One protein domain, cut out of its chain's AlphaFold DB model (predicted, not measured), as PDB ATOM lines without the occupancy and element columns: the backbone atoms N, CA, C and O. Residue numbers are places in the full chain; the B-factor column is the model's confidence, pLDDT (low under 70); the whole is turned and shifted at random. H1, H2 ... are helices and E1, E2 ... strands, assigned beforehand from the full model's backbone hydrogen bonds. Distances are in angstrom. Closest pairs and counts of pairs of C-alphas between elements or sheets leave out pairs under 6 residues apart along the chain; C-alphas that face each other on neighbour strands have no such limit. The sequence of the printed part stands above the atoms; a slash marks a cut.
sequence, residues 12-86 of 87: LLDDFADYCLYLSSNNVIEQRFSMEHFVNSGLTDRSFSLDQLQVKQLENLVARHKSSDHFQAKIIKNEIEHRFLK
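What this domain is: This is residues 12 to 86 of the 87 residues of an uncharacterized protein of Ligilactobacillus acidipiscis (UniProt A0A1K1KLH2). What shape do these atoms make? A sheet of four strands has one face partly covered by a hairpin of two long helices, H2 and H3: H2 lies over E1 and E2, H3 is beside H2, and no named helix is on the other face. The short helix H1, between E3 and E4 in the chain, lies off one end of the sheet. What is it made of? The printed part has 75 residues with four named strands and three named helices, in the order E1 E2 E3 H1 E4 H2 H3, of the class mixed, helices and strands; the sheet runs E1 E2 E3 E4, antiparallel throughout. How large is it? It is compact, with a radius of gyration of the C-alphas of 12.2 A and spans of 33 by 32 by 19 A.

How they stand to each other: How do the first strands pair? E1, residues 12 to 15, E2, residues 19 to 23, and E3, residues 28 to 33, form a meander, each strand the antiparallel neighbour of the one before. In the hairpin E1 and E2, N 13 and O 21 are 2.8 A apart, within hydrogen-bond range; in the hairpin E2 and E3, N 22 and O 30 are 2.8 A apart. What follows E3? H1, residues 35 to 41, is not on the sheet and touches no helix. E4, residues 46 to 49, is an edge strand and the antiparallel neighbour of E3, with N 29 and O 48 2.8 A apart. Where are the long helices? H2, residues 52 to 66, is on the sheet over E1 and E2 at a height of 9.4 A, slantwise to the strands at 38 degrees to E1 on the local plane; its closest C-alphas to E1 are those of Val 62 and Asp 14, 6.6 A apart. H3, residues 70 to 84, touches H2 in a helical hairpin, at a shallow tilt of 16 degrees, opposite ways, the closest C-alphas being those of His 65 and Ala 73, 4.7 A apart. H3 is not on the sheet, but only just, with 4 pairs of C-alphas within 10 A. How are the helices' backbones? In H1, H2 and H3 every O i to N i+4 pair is within hydrogen-bond range.

Where its parts are: Where does the first strand begin? C-alpha 12 of E1 is at (-49.724, 20.622, -26.490). How long are the longer elements? E3 is 16.0 A from first to last C-alpha, H2 21.4 A and H3 21.0 A. Where does the last helix end? C-alpha 84 of H3 is at (-46.709, 35.276, -21.579).

The domain as a whole: How far does it reach? The two C-alphas farthest apart are those of Val 39 and Leu 53, 34.8 A. Is it printed whole, and are any links long? The printed part has no cut, and each link between named elements is tight. How confident is the model? The mean pLDDT of the printed part is 92.2, that of H1 is 79, and no printed residue is under 70.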
ATOM      1  N   LEU A  12     -51.152  20.338 -26.627       95.75
ATOM      2  CA  LEU A  12     -49.724  20.622 -26.490       95.75
ATOM      3  C   LEU A  12     -49.289  21.666 -27.533       95.75
ATOM      4  O   LEU A  12     -49.424  21.450 -28.740       95.75
ATOM      5  N   LEU A  13     -48.767  22.794 -27.057       95.69
ATOM      6  CA  LEU A  13     -48.122  23.810 -27.876       95.69
ATOM      7  C   LEU A  13     -46.659  23.444 -28.088       95.69
ATOM      8  O   LEU A  13     -46.235  23.322 -29.237       95.69
ATOM      9  N   ASP A  14     -45.913  23.220 -27.008       95.50
ATOM     10  CA  ASP A  14     -44.499  22.855 -27.074       95.50
ATOM     11  C   ASP A  14     -44.044  22.034 -25.865       95.50
ATOM     12  O   ASP A  14     -44.664  22.092 -24.803       95.50
ATOM     13  N   ASP A  15     -42.957  21.294 -26.052       93.44
ATOM     14  CA  ASP A  15     -42.301  20.469 -25.033       93.44
ATOM     15  C   ASP A  15     -40.878  21.002 -24.831       93.44
ATOM     16  O   ASP A  15     -39.961  20.715 -25.609       93.44
ATOM     17  N   PHE A  16     -40.717  21.893 -23.851       90.75
ATOM     18  CA  PHE A  16     -39.413  22.434 -23.489       90.75
ATOM     19  C   PHE A  16     -38.711  21.482 -22.521       90.75
ATOM     20  O   PHE A  16     -39.348  20.735 -21.788       90.75
ATOM     21  N   ALA A  17     -37.381  21.567 -22.451       87.44
ATOM     22  CA  ALA A  17     -36.576  20.702 -21.581       87.44
ATOM     23  C   ALA A  17     -37.009  20.731 -20.099       87.44
ATOM     24  O   ALA A  17     -36.814  19.763 -19.367       87.44
ATOM     25  N   ASP A  18     -37.564  21.856 -19.660       87.44
ATOM     26  CA  ASP A  18     -37.934  22.152 -18.285       87.44
ATOM     27  C   ASP A  18     -39.449  22.080 -18.016       87.44
ATOM     28  O   ASP A  18     -39.852  21.863 -16.871       87.44
ATOM     29  N   TYR A  19     -40.298  22.217 -19.041       92.56
ATOM     30  CA  TYR A  19     -41.755  22.144 -18.900       92.56
ATOM     31  C   TYR A  19     -42.471  21.925 -20.239       92.56
ATOM     32  O   TYR A  19     -42.018  22.358 -21.297       92.56
ATOM     33  N   CYS A  20     -43.680  21.376 -20.170       94.94
ATOM     34  CA  CYS A  20     -44.605  21.327 -21.298       94.94
ATOM     35  C   CYS A  20     -45.554  22.528 -21.269       94.94
ATOM     36  O   CYS A  20     -46.042  22.925 -20.207       94.94
ATOM     37  N   LEU A  21     -45.853  23.086 -22.440       95.81
ATOM     38  CA  LEU A  21     -46.786  24.194 -22.600       95.81
ATOM     39  C   LEU A  21     -48.047  23.718 -23.321       95.81
ATOM     40  O   LEU A  21     -47.969  23.249 -24.455       95.81
ATOM     41  N   TYR A  22     -49.210  23.875 -22.697       96.69
ATOM     42  CA  TYR A  22     -50.503  23.482 -23.255       96.69
ATOM     43  C   TYR A  22     -51.426  24.687 -23.429       96.69
ATOM     44  O   TYR A  22     -51.379  25.635 -22.652       96.69
ATOM     45  N   LEU A  23     -52.294  24.625 -24.437       95.88
ATOM     46  CA  LEU A  23     -53.443  25.506 -24.600       95.88
ATOM     47  C   LEU A  23     -54.708  24.744 -24.201       95.88
ATOM     48  O   LEU A  23     -55.130  23.820 -24.901       95.88
ATOM     49  N   SER A  24     -55.306  25.164 -23.099       93.56
ATOM     50  CA  SER A  24     -56.590  24.683 -22.599       93.56
ATOM     51  C   SER A  24     -57.747  25.518 -23.143       93.56
ATOM     52  O   SER A  24     -57.570  26.505 -23.868       93.56
ATOM     53  N   SER A  25     -58.968  25.112 -22.801       88.19
ATOM     54  CA  SER A  25     -60.173  25.864 -23.138       88.19
ATOM     55  C   SER A  25     -60.128  27.296 -22.576       88.19
ATOM     56  O   SER A  25     -59.445  27.593 -21.597       88.19
ATOM     57  N   ASN A  26     -60.861  28.211 -23.220       89.19
ATOM     58  CA  ASN A  26     -60.940  29.630 -22.836       89.19
ATOM     59  C   ASN A  26     -59.597  30.388 -22.851       89.19
ATOM     60  O   ASN A  26     -59.413  31.308 -22.060       89.19
ATOM     61  N   ASN A  27     -58.681  30.035 -23.762       92.62
ATOM     62  CA  ASN A  27     -57.384  30.705 -23.936       92.62
ATOM     63  C   ASN A  27     -56.478  30.660 -22.691       92.62
ATOM     64  O   ASN A  27     -55.659  31.555 -22.472       92.62
ATOM     65  N   VAL A  28     -56.619  29.616 -21.874       95.00
ATOM     66  CA  VAL A  28     -55.741  29.385 -20.726       95.00
ATOM     67  C   VAL A  28     -54.509  28.614 -21.185       95.00
ATOM     68  O   VAL A  28     -54.622  27.545 -21.780       95.00
ATOM     69  N   ILE A  29     -53.331  29.158 -20.901       95.75
ATOM     70  CA  ILE A  29     -52.049  28.492 -21.108       95.75
ATOM     71  C   ILE A  29     -51.648  27.781 -19.830       95.75
ATOM     72  O   ILE A  29     -51.540  28.419 -18.788       95.75
ATOM     73  N   GLU A  30     -51.393  26.481 -19.917       95.19
ATOM     74  CA  GLU A  30     -50.900  25.677 -18.805       95.19
ATOM     75  C   GLU A  30     -49.425  25.344 -19.017       95.19
ATOM     76  O   GLU A  30     -49.044  24.687 -19.987       95.19
ATOM     77  N   GLN A  31     -48.595  25.796 -18.087       94.75
ATOM     78  CA  GLN A  31     -47.196  25.435 -17.966       94.75
ATOM     79  C   GLN A  31     -47.092  24.287 -16.963       94.75
ATOM     80  O   GLN A  31     -47.296  24.504 -15.768       94.75
ATOM     81  N   ARG A  32     -46.796  23.078 -17.444       93.81
ATOM     82  CA  ARG A  32     -46.714  21.871 -16.613       93.81
ATOM     83  C   ARG A  32     -45.270  21.424 -16.445       93.81
ATOM     84  O   ARG A  32     -44.594  21.144 -17.437       93.81
ATOM     85  N   PHE A  33     -44.804  21.354 -15.205       90.81
ATOM     86  CA  PHE A  33     -43.427  20.982 -14.876       90.81
ATOM     87  C   PHE A  33     -43.323  19.484 -14.578       90.81
ATOM     88  O   PHE A  33     -44.271  18.851 -14.114       90.81
ATOM     89  N   SER A  34     -42.152  18.890 -14.820       83.62
ATOM     90  CA  SER A  34     -41.918  17.501 -14.411       83.62
ATOM     91  C   SER A  34     -41.837  17.378 -12.883       83.62
ATOM     92  O   SER A  34     -41.475  18.327 -12.184       83.62
ATOM     93  N   MET A  35     -42.106  16.180 -12.344       78.94
ATOM     94  CA  MET A  35     -41.956  15.929 -10.899       78.94
ATOM     95  C   MET A  35     -40.538  16.228 -10.390       78.94
ATOM     96  O   MET A  35     -40.377  16.651  -9.249       78.94
ATOM     97  N   GLU A  36     -39.515  16.054 -11.228       81.38
ATOM     98  CA  GLU A  36     -38.134  16.402 -10.885       81.38
ATOM     99  C   GLU A  36     -37.978  17.902 -10.589       81.38
ATOM    100  O   GLU A  36     -37.353  18.278  -9.598       81.38
ATOM    101  N   HIS A  37     -38.607  18.766 -11.390       78.12
ATOM    102  CA  HIS A  37     -38.582  20.215 -11.175       78.12
ATOM    103  C   HIS A  37     -39.371  20.636  -9.931       78.12
ATOM    104  O   HIS A  37     -38.962  21.567  -9.231       78.12
ATOM    105  N   PHE A  38     -40.460  19.934  -9.614       75.38
ATOM    106  CA  PHE A  38     -41.185  20.148  -8.363       75.38
ATOM    107  C   PHE A  38     -40.309  19.824  -7.146       75.38
ATOM    108  O   PHE A  38     -40.191  20.645  -6.239       75.38
ATOM    109  N   VAL A  39     -39.644  18.664  -7.146       79.19
ATOM    110  CA  VAL A  39     -38.807  18.214  -6.021       79.19
ATOM    111  C   VAL A  39     -37.565  19.091  -5.843       79.19
ATOM    112  O   VAL A  39     -37.234  19.452  -4.716       79.19
ATOM    113  N   ASN A  40     -36.889  19.456  -6.935       80.50
ATOM    114  CA  ASN A  40     -35.612  20.171  -6.866       80.50
ATOM    115  C   ASN A  40     -35.764  21.691  -6.699       80.50
ATOM    116  O   ASN A  40     -34.918  22.320  -6.064       80.50
ATOM    117  N   SER A  41     -36.823  22.280  -7.261       77.69
ATOM    118  CA  SER A  41     -36.968  23.740  -7.374       77.69
ATOM    119  C   SER A  41     -38.263  24.283  -6.764       77.69
ATOM    120  O   SER A  41     -38.467  25.496  -6.757       77.69
ATOM    121  N   GLY A  42     -39.165  23.416  -6.284       78.44
ATOM    122  CA  GLY A  42     -40.483  23.814  -5.777       78.44
ATOM    123  C   GLY A  42     -41.412  24.381  -6.856       78.44
ATOM    124  O   GLY A  42     -42.410  25.028  -6.533       78.44
ATOM    125  N   LEU A  43     -41.083  24.184  -8.138       82.00
ATOM    126  CA  LEU A  43     -41.889  24.684  -9.246       82.00
ATOM    127  C   LEU A  43     -43.147  23.831  -9.389       82.00
ATOM    128  O   LEU A  43     -43.079  22.614  -9.531       82.00
ATOM    129  N   THR A  44     -44.292  24.494  -9.337       86.94
ATOM    130  CA  THR A  44     -45.612  23.901  -9.552       86.94
ATOM    131  C   THR A  44     -46.172  24.362 -10.882       86.94
ATOM    132  O   THR A  44     -45.756  25.400 -11.407       86.94
ATOM    133  N   ASP A  45     -47.112  23.586 -11.411       92.00
ATOM    134  CA  ASP A  45     -47.840  23.928 -12.625       92.00
ATOM    135  C   ASP A  45     -48.473  25.319 -12.510       92.00
ATOM    136  O   ASP A  45     -48.979  25.716 -11.456       92.00
ATOM    137  N   ARG A  46     -48.431  26.073 -13.608       93.00
ATOM    138  CA  ARG A  46     -48.937  27.448 -13.673       93.00
ATOM    139  C   ARG A  46     -49.937  27.593 -14.799       93.00
ATOM    140  O   ARG A  46     -49.763  27.003 -15.862       93.00
ATOM    141  N   SER A  47     -50.928  28.446 -14.581       93.94
ATOM    142  CA  SER A  47     -51.936  28.770 -15.585       93.94
ATOM    143  C   SER A  47     -51.967  30.269 -15.854       93.94
ATOM    144  O   SER A  47     -51.949  31.071 -14.920       93.94
ATOM    145  N   PHE A  48     -52.046  30.645 -17.129       94.69
ATOM    146  CA  PHE A  48     -52.051  32.031 -17.589       94.69
ATOM    147  C   PHE A  48     -53.226  32.252 -18.540       94.69
ATOM    148  O   PHE A  48     -53.294  31.637 -19.602       94.69
ATOM    149  N   SER A  49     -54.158  33.128 -18.170       94.88
ATOM    150  CA  SER A  49     -55.266  33.504 -19.051       94.88
ATOM    151  C   SER A  49     -54.794  34.551 -20.050       94.88
ATOM    152  O   SER A  49     -54.407  35.649 -19.651       94.88
ATOM    153  N   LEU A  50     -54.842  34.220 -21.338       94.38
ATOM    154  CA  LEU A  50     -54.454  35.118 -22.421       94.38
ATOM    155  C   LEU A  50     -55.675  35.556 -23.234       94.38
ATOM    156  O   LEU A  50     -56.673  34.841 -23.343       94.38
ATOM    157  N   ASP A  51     -55.596  36.728 -23.856       95.38
ATOM    158  CA  ASP A  51     -56.558  37.110 -24.886       95.38
ATOM    159  C   ASP A  51     -56.277  36.388 -26.223       95.38
ATOM    160  O   ASP A  51     -55.230  35.770 -26.440       95.38
ATOM    161  N   GLN A  52     -57.228  36.455 -27.157       94.69
ATOM    162  CA  GLN A  52     -57.112  35.757 -28.443       94.69
ATOM    163  C   GLN A  52     -55.921  36.242 -29.291       94.69
ATOM    164  O   GLN A  52     -55.358  35.466 -30.069       94.69
ATOM    165  N   LEU A  53     -55.539  37.519 -29.184       96.25
ATOM    166  CA  LEU A  53     -54.395  38.067 -29.907       96.25
ATOM    167  C   LEU A  53     -53.086  37.539 -29.309       96.25
ATOM    168  O   LEU A  53     -52.205  37.115 -30.058       96.25
ATOM    169  N   GLN A  54     -52.980  37.511 -27.983       96.38
ATOM    170  CA  GLN A  54     -51.849  36.954 -27.250       96.38
ATOM    171  C   GLN A  54     -51.666  35.462 -27.545       96.38
ATOM    172  O   GLN A  54     -50.542  35.049 -27.820       96.38
ATOM    173  N   VAL A  55     -52.748  34.671 -27.595       96.19
ATOM    174  CA  VAL A  55     -52.675  33.251 -27.990       96.19
ATOM    175  C   VAL A  55     -52.082  33.102 -29.390       96.19
ATOM    176  O   VAL A  55     -51.117  32.363 -29.563       96.19
ATOM    177  N   LYS A  56     -52.571  33.857 -30.382       96.81
ATOM    178  CA  LYS A  56     -52.018  33.804 -31.748       96.81
ATOM    179  C   LYS A  56     -50.540  34.202 -31.796       96.81
ATOM    180  O   LYS A  56     -49.761  33.621 -32.547       96.81
ATOM    181  N   GLN A  57     -50.142  35.212 -31.021       97.38
ATOM    182  CA  GLN A  57     -48.740  35.627 -30.927       97.38
ATOM    183  C   GLN A  57     -47.866  34.525 -30.319       97.38
ATOM    184  O   GLN A  57     -46.788  34.250 -30.848       97.38
ATOM    185  N   LEU A  58     -48.345  33.874 -29.255       97.00
ATOM    186  CA  LEU A  58     -47.674  32.744 -28.623       97.00
ATOM    187  C   LEU A  58     -47.531  31.567 -29.594       97.00
ATOM    188  O   LEU A  58     -46.433  31.043 -29.752       97.00
ATOM    189  N   GLU A  59     -48.599  31.185 -30.296       96.31
ATOM    190  CA  GLU A  59     -48.568  30.101 -31.286       96.31
ATOM    191  C   GLU A  59     -47.553  30.359 -32.404       96.31
ATOM    192  O   GLU A  59     -46.813  29.454 -32.791       96.31
ATOM    193  N   ASN A  60     -47.464  31.601 -32.887       97.31
ATOM    194  CA  ASN A  60     -46.472  31.985 -33.890       97.31
ATOM    195  C   ASN A  60     -45.036  31.872 -33.357       97.31
ATOM    196  O   ASN A  60     -44.142  31.437 -34.083       97.31
ATOM    197  N   LEU A  61     -44.795  32.259 -32.100       97.06
ATOM    198  CA  LEU A  61     -43.480  32.112 -31.473       97.06
ATOM    199  C   LEU A  61     -43.123  30.638 -31.269       97.06
ATOM    200  O   LEU A  61     -42.018  30.240 -31.620       97.06
ATOM    201  N   VAL A  62     -44.065  29.813 -30.813       96.44
ATOM    202  CA  VAL A  62     -43.890  28.356 -30.692       96.44
ATOM    203  C   VAL A  62     -43.581  27.716 -32.051       96.44
ATOM    204  O   VAL A  62     -42.661  26.911 -32.167       96.44
ATOM    205  N   ALA A  63     -44.290  28.101 -33.115       96.25
ATOM    206  CA  ALA A  63     -44.003  27.601 -34.459       96.25
ATOM    207  C   ALA A  63     -42.572  27.950 -34.907       96.25
ATOM    208  O   ALA A  63     -41.868  27.095 -35.442       96.25
ATOM    209  N   ARG A  64     -42.116  29.182 -34.630       95.75
ATOM    210  CA  ARG A  64     -40.737  29.613 -34.906       95.75
ATOM    211  C   ARG A  64     -39.714  28.872 -34.051       95.75
ATOM    212  O   ARG A  64     -38.651  28.543 -34.566       95.75
ATOM    213  N   HIS A  65     -40.015  28.611 -32.778       96.19
ATOM    214  CA  HIS A  65     -39.149  27.853 -31.875       96.19
ATOM    215  C   HIS A  65     -38.826  26.473 -32.463       96.19
ATOM    216  O   HIS A  65     -37.654  26.135 -32.623       96.19
ATOM    217  N   LYS A  66     -39.852  25.734 -32.903       92.25
ATOM    218  CA  LYS A  66     -39.712  24.378 -33.465       92.25
ATOM    219  C   LYS A  66     -38.908  24.304 -34.763       92.25
ATOM    220  O   LYS A  66     -38.352  23.254 -35.068       92.25
ATOM    221  N   SER A  67     -38.861  25.386 -35.540       93.38
ATOM    222  CA  SER A  67     -38.122  25.448 -36.809       93.38
ATOM    223  C   SER A  67     -36.742  26.104 -36.693       93.38
ATOM    224  O   SER A  67     -36.094  26.326 -37.714       93.38
ATOM    225  N   SER A  68     -36.323  26.494 -35.488       93.38
ATOM    226  CA  SER A  68     -35.098  27.265 -35.257       93.38
ATOM    227  C   SER A  68     -33.911  26.382 -34.876       93.38
ATOM    228  O   SER A  68     -34.073  25.290 -34.335       93.38
ATOM    229  N   ASP A  69     -32.696  26.881 -35.115       95.25
ATOM    230  CA  ASP A  69     -31.494  26.295 -34.521       95.25
ATOM    231  C   ASP A  69     -31.487  26.456 -32.991       95.25
ATOM    232  O   ASP A  69     -32.262  27.225 -32.419       95.25
ATOM    233  N   HIS A  70     -30.583  25.747 -32.314       91.69
ATOM    234  CA  HIS A  70     -30.521  25.729 -30.852       91.69
ATOM    235  C   HIS A  70     -30.368  27.126 -30.217       91.69
ATOM    236  O   HIS A  70     -30.936  27.391 -29.155       91.69
ATOM    237  N   PHE A  71     -29.619  28.033 -30.851       94.25
ATOM    238  CA  PHE A  71     -29.395  29.374 -30.315       94.25
ATOM    239  C   PHE A  71     -30.654  30.235 -30.447       94.25
ATOM    240  O   PHE A  71     -31.092  30.852 -29.472       94.25
ATOM    241  N   GLN A  72     -31.274  30.234 -31.627       95.06
ATOM    242  CA  GLN A  72     -32.516  30.960 -31.883       95.06
ATOM    243  C   GLN A  72     -33.690  30.395 -31.077       95.06
ATOM    244  O   GLN A  72     -34.455  31.164 -30.497       95.06
ATOM    245  N   ALA A  73     -33.791  29.072 -30.949       94.00
ATOM    246  CA  ALA A  73     -34.785  28.415 -30.107       94.00
ATOM    247  C   ALA A  73     -34.690  28.908 -28.651       94.00
ATOM    248  O   ALA A  73     -35.687  29.327 -28.065       94.00
ATOM    249  N   LYS A  74     -33.476  29.000 -28.093       94.88
ATOM    250  CA  LYS A  74     -33.274  29.533 -26.738       94.88
ATOM    251  C   LYS A  74     -33.739  30.987 -26.593       94.88
ATOM    252  O   LYS A  74     -34.347  31.333 -25.582       94.88
ATOM    253  N   ILE A  75     -33.478  31.838 -27.588       96.50
ATOM    254  CA  ILE A  75     -33.946  33.235 -27.586       96.50
ATOM    255  C   ILE A  75     -35.477  33.289 -27.599       96.50
ATOM    256  O   ILE A  75     -36.069  34.017 -26.803       96.50
ATOM    257  N   ILE A  76     -36.113  32.498 -28.462       96.38
ATOM    258  CA  ILE A  76     -37.573  32.469 -28.598       96.38
ATOM    259  C   ILE A  76     -38.233  31.939 -27.320       96.38
ATOM    260  O   ILE A  76     -39.221  32.517 -26.872       96.38
ATOM    261  N   LYS A  77     -37.674  30.897 -26.691       95.50
ATOM    262  CA  LYS A  77     -38.149  30.391 -25.393       95.50
ATOM    263  C   LYS A  77     -38.144  31.492 -24.331       95.50
ATOM    264  O   LYS A  77     -39.168  31.730 -23.697       95.50
ATOM    265  N   ASN A  78     -37.033  32.220 -24.199       94.94
ATOM    266  CA  ASN A  78     -36.933  33.332 -23.250       94.94
ATOM    267  C   ASN A  78     -37.959  34.442 -23.545       94.94
ATOM    268  O   ASN A  78     -38.495  35.055 -22.621       94.94
ATOM    269  N   GLU A  79     -38.232  34.721 -24.825       96.12
ATOM    270  CA  GLU A  79     -39.273  35.675 -25.218       96.12
ATOM    271  C   GLU A  79     -40.665  35.188 -24.793       96.12
ATOM    272  O   GLU A  79     -41.428  35.967 -24.217       96.12
ATOM    273  N   ILE A  80     -40.985  33.911 -25.028       96.06
ATOM    274  CA  ILE A  80     -42.255  33.297 -24.615       96.06
ATOM    275  C   ILE A  80     -42.441  33.432 -23.101       96.06
ATOM    276  O   ILE A  80     -43.471  33.928 -22.641       96.06
ATOM    277  N   GLU A  81     -41.428  33.047 -22.329       94.44
ATOM    278  CA  GLU A  81     -41.466  33.124 -20.871       94.44
ATOM    279  C   GLU A  81     -41.689  34.554 -20.389       94.44
ATOM    280  O   GLU A  81     -42.563  34.803 -19.564       94.44
ATOM    281  N   HIS A  82     -40.935  35.511 -20.934       94.62
ATOM    282  CA  HIS A  82     -41.014  36.901 -20.502       94.62
ATOM    283  C   HIS A  82     -42.352  37.555 -20.848       94.62
ATOM    284  O   HIS A  82     -42.844  38.371 -20.072       94.62
ATOM    285  N   ARG A  83     -42.914  37.242 -22.021       94.75
ATOM    286  CA  ARG A  83     -44.105  37.924 -22.542       94.75
ATOM    287  C   ARG A  83     -45.418  37.304 -22.083       94.75
ATOM    288  O   ARG A  83     -46.395  38.039 -21.983       94.75
ATOM    289  N   PHE A  84     -45.455  35.991 -21.846       94.69
ATOM    290  CA  PHE A  84     -46.709  35.276 -21.579       94.69
ATOM    291  C   PHE A  84     -46.718  34.512 -20.256       94.69
ATOM    292  O   PHE A  84     -47.799  34.275 -19.727       94.69
ATOM    293  N   LEU A  85     -45.552  34.120 -19.727       91.44
ATOM    294  CA  LEU A  85     -45.451  33.235 -18.552       91.44
ATOM    295  C   LEU A  85     -44.867  33.934 -17.315       91.44
ATOM    296  O   LEU A  85     -44.555  33.289 -16.310       91.44
ATOM    297  N   LYS A  86     -44.719  35.261 -17.368       82.62
ATOM    298  CA  LYS A  86     -44.397  36.085 -16.205       82.62
ATOM    299  C   LYS A  86     -45.679  36.634 -15.588       82.62
ATOM    300  O   LYS A  86     -46.294  37.531 -16.155       82.62
TER     301      LYS A  86